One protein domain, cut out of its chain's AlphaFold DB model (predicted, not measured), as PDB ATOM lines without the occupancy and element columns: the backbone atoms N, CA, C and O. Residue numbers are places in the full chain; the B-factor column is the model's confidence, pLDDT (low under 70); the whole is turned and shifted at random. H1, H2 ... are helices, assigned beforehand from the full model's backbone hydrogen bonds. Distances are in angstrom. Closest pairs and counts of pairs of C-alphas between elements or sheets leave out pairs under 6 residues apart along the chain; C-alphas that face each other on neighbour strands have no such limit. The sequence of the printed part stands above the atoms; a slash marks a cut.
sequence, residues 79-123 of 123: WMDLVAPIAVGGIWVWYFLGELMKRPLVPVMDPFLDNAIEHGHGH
ATOM      1  N   TRP A  79      55.802  27.563  26.394       81.94
ATOM      2  CA  TRP A  79      54.552  27.784  27.132       81.94
ATOM      3  C   TRP A  79      53.536  28.604  26.309       81.94
ATOM      4  O   TRP A  79      52.324  28.425  26.440       81.94
ATOM      5  N   MET A  80      54.029  29.446  25.396       82.75
ATOM      6  CA  MET A  80      53.209  30.234  24.479       82.75
ATOM      7  C   MET A  80      52.471  29.371  23.446       82.75
ATOM      8  O   MET A  80      51.386  29.750  23.016       82.75
ATOM      9  N   ASP A  81      52.999  28.186  23.114       81.38
ATOM     10  CA  ASP A  81      52.331  27.219  22.234       81.38
ATOM     11  C   ASP A  81      51.037  26.664  22.878       81.38
ATOM     12  O   ASP A  81      50.137  26.219  22.170       81.38
ATOM     13  N   LEU A  82      50.906  26.739  24.213       84.94
ATOM     14  CA  LEU A  82      49.681  26.395  24.949       84.94
ATOM     15  C   LEU A  82      48.793  27.614  25.210       84.94
ATOM     16  O   LEU A  82      47.574  27.538  25.062       84.94
ATOM     17  N   VAL A  83      49.383  28.749  25.589       89.94
ATOM     18  CA  VAL A  83      48.608  29.945  25.951       89.94
ATOM     19  C   VAL A  83      47.956  30.598  24.737       89.94
ATOM     20  O   VAL A  83      46.813  31.035  24.838       89.94
ATOM     21  N   ALA A  84      48.621  30.623  23.580       88.88
ATOM     22  CA  ALA A  84      48.071  31.221  22.366       88.88
ATOM     23  C   ALA A  84      46.720  30.608  21.932       88.88
ATOM     24  O   ALA A  84      45.759  31.368  21.786       88.88
ATOM     25  N   PRO A  85      46.573  29.275  21.767       88.25
ATOM     26  CA  PRO A  85      45.283  28.695  21.395       88.25
ATOM     27  C   PRO A  85      44.216  28.874  22.480       88.25
ATOM     28  O   PRO A  85      43.051  29.068  22.140       88.25
ATOM     29  N   ILE A  86      44.586  28.865  23.766       90.69
ATOM     30  CA  ILE A  86      43.642  29.115  24.867       90.69
ATOM     31  C   ILE A  86      43.141  30.561  24.834       90.69
ATOM     32  O   ILE A  86      41.941  30.789  24.962       90.69
ATOM     33  N   ALA A  87      44.027  31.535  24.631       93.00
ATOM     34  CA  ALA A  87      43.662  32.945  24.563       93.00
ATOM     35  C   ALA A  87      42.753  33.226  23.361       93.00
ATOM     36  O   ALA A  87      41.684  33.816  23.510       93.00
ATOM     37  N   VAL A  88      43.139  32.748  22.174       93.75
ATOM     38  CA  VAL A  88      42.347  32.926  20.949       93.75
ATOM     39  C   VAL A  88      41.008  32.196  21.055       93.75
ATOM     40  O   VAL A  88      39.965  32.782  20.766       93.75
ATOM     41  N   GLY A  89      41.017  30.945  21.519       92.88
ATOM     42  CA  GLY A  89      39.803  30.163  21.743       92.88
ATOM     43  C   GLY A  89      38.882  30.804  22.780       92.88
ATOM     44  O   GLY A  89      37.681  30.889  22.554       92.88
ATOM     45  N   GLY A  90      39.431  31.322  23.879       94.75
ATOM     46  CA  GLY A  90      38.677  32.006  24.927       94.75
ATOM     47  C   GLY A  90      38.013  33.292  24.437       94.75
ATOM     48  O   GLY A  90      36.823  33.486  24.675       94.75
ATOM     49  N   ILE A  91      38.742  34.134  23.694       97.00
ATOM     50  CA  ILE A  91      38.179  35.343  23.066       97.00
ATOM     51  C   ILE A  91      37.055  34.963  22.098       97.00
ATOM     52  O   ILE A  91      35.986  35.576  22.119       97.00
ATOM     53  N   TRP A  92      37.273  33.932  21.279       95.94
ATOM     54  CA  TRP A  92      36.270  33.454  20.333       95.94
ATOM     55  C   TRP A  92      35.014  32.926  21.037       95.94
ATOM     56  O   TRP A  92      33.911  33.324  20.670       95.94
ATOM     57  N   VAL A  93      35.158  32.095  22.077       95.44
ATOM     58  CA  VAL A  93      34.029  31.567  22.867       95.44
ATOM     59  C   VAL A  93      33.271  32.698  23.556       95.44
ATOM     60  O   VAL A  93      32.043  32.710  23.521       95.44
ATOM     61  N   TRP A  94      33.977  33.662  24.149       96.19
ATOM     62  CA  TRP A  94      33.354  34.821  24.787       96.19
ATOM     63  C   TRP A  94      32.505  35.622  23.796       96.19
ATOM     64  O   TRP A  94      31.338  35.905  24.069       96.19
ATOM     65  N   TYR A  95      33.059  35.924  22.619       96.25
ATOM     66  CA  TYR A  95      32.334  36.631  21.568       96.25
ATOM     67  C   TYR A  95      31.144  35.816  21.042       96.25
ATOM     68  O   TYR A  95      30.039  36.341  20.912       96.25
ATOM     69  N   PHE A  96      31.343  34.519  20.794       93.50
ATOM     70  CA  PHE A  96      30.305  33.612  20.311       93.50
ATOM     71  C   PHE A  96      29.131  33.511  21.289       93.50
ATOM     72  O   PHE A  96      27.987  33.673  20.876       93.50
ATOM     73  N   LEU A  97      29.394  33.302  22.582       94.62
ATOM     74  CA  LEU A  97      28.349  33.263  23.607       94.62
ATOM     75  C   LEU A  97      27.661  34.623  23.756       94.62
ATOM     76  O   LEU A  97      26.443  34.677  23.913       94.62
ATOM     77  N   GLY A  98      28.419  35.718  23.651       94.31
ATOM     78  CA  GLY A  98      27.882  37.075  23.625       94.31
ATOM     79  C   GLY A  98      26.879  37.296  22.491       94.31
ATOM     80  O   GLY A  98      25.816  37.865  22.721       94.31
ATOM     81  N   GLU A  99      27.179  36.820  21.282       92.50
ATOM     82  CA  GLU A  99      26.249  36.865  20.147       92.50
ATOM     83  C   GLU A  99      25.085  35.879  20.294       92.50
ATOM     84  O   GLU A  99      23.952  36.209  19.938       92.50
ATOM     85  N   LEU A 100      25.336  34.695  20.853       91.50
ATOM     86  CA  LEU A 100      24.323  33.662  21.051       91.50
ATOM     87  C   LEU A 100      23.237  34.111  22.038       91.50
ATOM     88  O   LEU A 100      22.060  33.885  21.789       91.50
ATOM     89  N   MET A 101      23.609  34.809  23.115       90.06
ATOM     90  CA  MET A 101      22.655  35.353  24.093       90.06
ATOM     91  C   MET A 101      21.762  36.466  23.525       90.06
ATOM     92  O   MET A 101      20.701  36.738  24.080       90.06
ATOM     93  N   LYS A 102      22.164  37.120  22.426       90.38
ATOM     94  CA  LYS A 102      21.380  38.196  21.794       90.38
ATOM     95  C   LYS A 102      20.258  37.677  20.892       90.38
ATOM     96  O   LYS A 102      19.441  38.478  20.443       90.38
ATOM     97  N   ARG A 103      20.232  36.379  20.567       84.88
ATOM     98  CA  ARG A 103      19.309  35.796  19.580       84.88
ATOM     99  C   ARG A 103      18.536  34.618  20.182       84.88
ATOM    100  O   ARG A 103      19.063  33.935  21.056       84.88
ATOM    101  N   PRO A 104      17.306  34.340  19.714       81.88
ATOM    102  CA  PRO A 104      16.594  33.126  20.102       81.88
ATOM    103  C   PRO A 104      17.426  31.884  19.751       81.88
ATOM    104  O   PRO A 104      17.825  31.711  18.602       81.88
ATOM    105  N   LEU A 105      17.686  31.024  20.744       80.00
ATOM    106  CA  LEU A 105      18.446  29.772  20.577       80.00
ATOM    107  C   LEU A 105      17.744  28.769  19.653       80.00
ATOM    108  O   LEU A 105      18.382  27.905  19.060       80.00
ATOM    109  N   VAL A 106      16.424  28.885  19.566       81.06
ATOM    110  CA  VAL A 106      15.554  28.051  18.748       81.06
ATOM    111  C   VAL A 106      14.940  28.950  17.678       81.06
ATOM    112  O   VAL A 106      14.520  30.064  18.009       81.06
ATOM    113  N   PRO A 107      14.887  28.525  16.406       76.50
ATOM    114  CA  PRO A 107      14.321  29.338  15.341       76.50
ATOM    115  C   PRO A 107      12.789  29.387  15.474       76.50
ATOM    116  O   PRO A 107      12.069  28.577  14.910       76.50
ATOM    117  N   VAL A 108      12.290  30.360  16.244       74.31
ATOM    118  CA  VAL A 108      10.868  30.503  16.630       74.31
ATOM    119  C   VAL A 108       9.917  30.671  15.431       74.31
ATOM    120  O   VAL A 108       8.729  30.409  15.557       74.31
ATOM    121  N   MET A 109      10.420  31.089  14.266       74.31
ATOM    122  CA  MET A 109       9.625  31.259  13.037       74.31
ATOM    123  C   MET A 109       9.881  30.174  11.979       74.31
ATOM    124  O   MET A 109       9.560  30.380  10.811       74.31
ATOM    125  N   ASP A 110      10.488  29.046  12.349       79.12
ATOM    126  CA  ASP A 110      10.724  27.943  11.417       79.12
ATOM    127  C   ASP A 110       9.483  27.030  11.315       79.12
ATOM    128  O   ASP A 110       9.097  26.431  12.323       79.12
ATOM    129  N   PRO A 111       8.866  26.865  10.123       78.31
ATOM    130  CA  PRO A 111       7.751  25.937   9.908       78.31
ATOM    131  C   PRO A 111       8.067  24.477  10.269       78.31
ATOM    132  O   PRO A 111       7.156  23.674  10.468       78.31
ATOM    133  N   PHE A 112       9.348  24.106  10.337       79.38
ATOM    134  CA  PHE A 112       9.795  22.761  10.693       79.38
ATOM    135  C   PHE A 112      10.028  22.570  12.197       79.38
ATOM    136  O   PHE A 112      10.343  21.453  12.614       79.38
ATOM    137  N   LEU A 113       9.856  23.614  13.019       77.88
ATOM    138  CA  LEU A 113      10.126  23.549  14.455       77.88
ATOM    139  C   LEU A 113       9.227  22.532  15.173       77.88
ATOM    140  O   LEU A 113       9.733  21.705  15.928       77.88
ATOM    141  N   ASP A 114       7.924  22.541  14.888       75.38
ATOM    142  CA  ASP A 114       6.966  21.622  15.519       75.38
ATOM    143  C   ASP A 114       7.268  20.160  15.161       75.38
ATOM    144  O   ASP A 114       7.329  19.302  16.039       75.38
ATOM    145  N   ASN A 115       7.589  19.891  13.889       76.50
ATOM    146  CA  ASN A 115       7.993  18.560  13.424       76.50
ATOM    147  C   ASN A 115       9.286  18.071  14.106       76.50
ATOM    148  O   ASN A 115       9.430  16.880  14.387       76.50
ATOM    149  N   ALA A 116      10.237  18.976  14.366       78.06
ATOM    150  CA  ALA A 116      11.493  18.656  15.044       78.06
ATOM    151  C   ALA A 116      11.292  18.376  16.544       78.06
ATOM    152  O   ALA A 116      11.936  17.476  17.088       78.06
ATOM    153  N   ILE A 117      10.387  19.113  17.199       77.88
ATOM    154  CA  ILE A 117       9.991  18.864  18.589       77.88
ATOM    155  C   ILE A 117       9.303  17.497  18.684       77.88
ATOM    156  O   ILE A 117       9.719  16.664  19.487       77.88
ATOM    157  N   GLU A 118       8.328  17.214  17.816       78.12
ATOM    158  CA  GLU A 118       7.587  15.946  17.796       78.12
ATOM    159  C   GLU A 118       8.502  14.730  17.545       78.12
ATOM    160  O   GLU A 118       8.410  13.727  18.256       78.12
ATOM    161  N   HIS A 119       9.479  14.845  16.635       75.81
ATOM    162  CA  HIS A 119      10.527  13.828  16.452       75.81
ATOM    163  C   HIS A 119      11.406  13.629  17.697       75.81
ATOM    164  O   HIS A 119      11.854  12.513  17.960       75.81
ATOM    165  N   GLY A 120      11.669  14.689  18.465       66.25
ATOM    166  CA  GLY A 120      12.445  14.624  19.704       66.25
ATOM    167  C   GLY A 120      11.719  13.911  20.850       66.25
ATOM    168  O   GLY A 120      12.377  13.300  21.688       66.25
ATOM    169  N   HIS A 121      10.382  13.943  20.872       62.31
ATOM    170  CA  HIS A 121       9.556  13.263  21.878       62.31
ATOM    171  C   HIS A 121       9.373  11.754  21.621       62.31
ATOM    172  O   HIS A 121       9.019  11.025  22.546       62.31
ATOM    173  N   GLY A 122       9.608  11.276  20.394       53.84
ATOM    174  CA  GLY A 122       9.446   9.867  20.004       53.84
ATOM    175  C   GLY A 122      10.663   8.958  20.244       53.84
ATOM    176  O   GLY A 122      10.637   7.801  19.818       53.84
ATOM    177  N   HIS A 123      11.728   9.465  20.877       45.50
ATOM    178  CA  HIS A 123      13.011   8.775  21.075       45.50
ATOM    179  C   HIS A 123      13.319   8.395  22.524       45.50
ATOM    180  O   HIS A 123      13.077   9.218  23.431       45.50
TER     181      HIS A 123
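What this domain is: This is residues 79 to 123 of the 123 residues of an uncharacterized protein of Blastocatellia bacterium (UniProt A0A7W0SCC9). What shape is this? A long helix, H1, makes most of the length, and a loose link leads from it to a short helix, H2, turned aside at the far end like an open hook. What else describes it? The 45 printed residues, all helix in class, hold two named helices, H1 then H2, and no named strand. The whole is extended, with a radius of gyration of the C-alphas of 17.6 A, and spans 49 by 26 by 11 A.

How they stand to each other: Do the helices meet? H1, residues 80 to 100, and H2, residues 113 to 121, are apart. How are their backbones? Every O i to N i+4 pair is within hydrogen-bond range in H2, and 15 of 17 are in H1.

Where its parts are: Where is H1? It runs 29.3 A from C-alpha 80 at (53.209, 30.234, 24.479). Where does H2 end? At C-alpha 121, (9.556, 13.263, 21.878).

The domain as a whole: How is it joined? Residues 101 to 112 form a long link; the printed part has no cut. Where is confidence low? In residues 120 to 123, under 70.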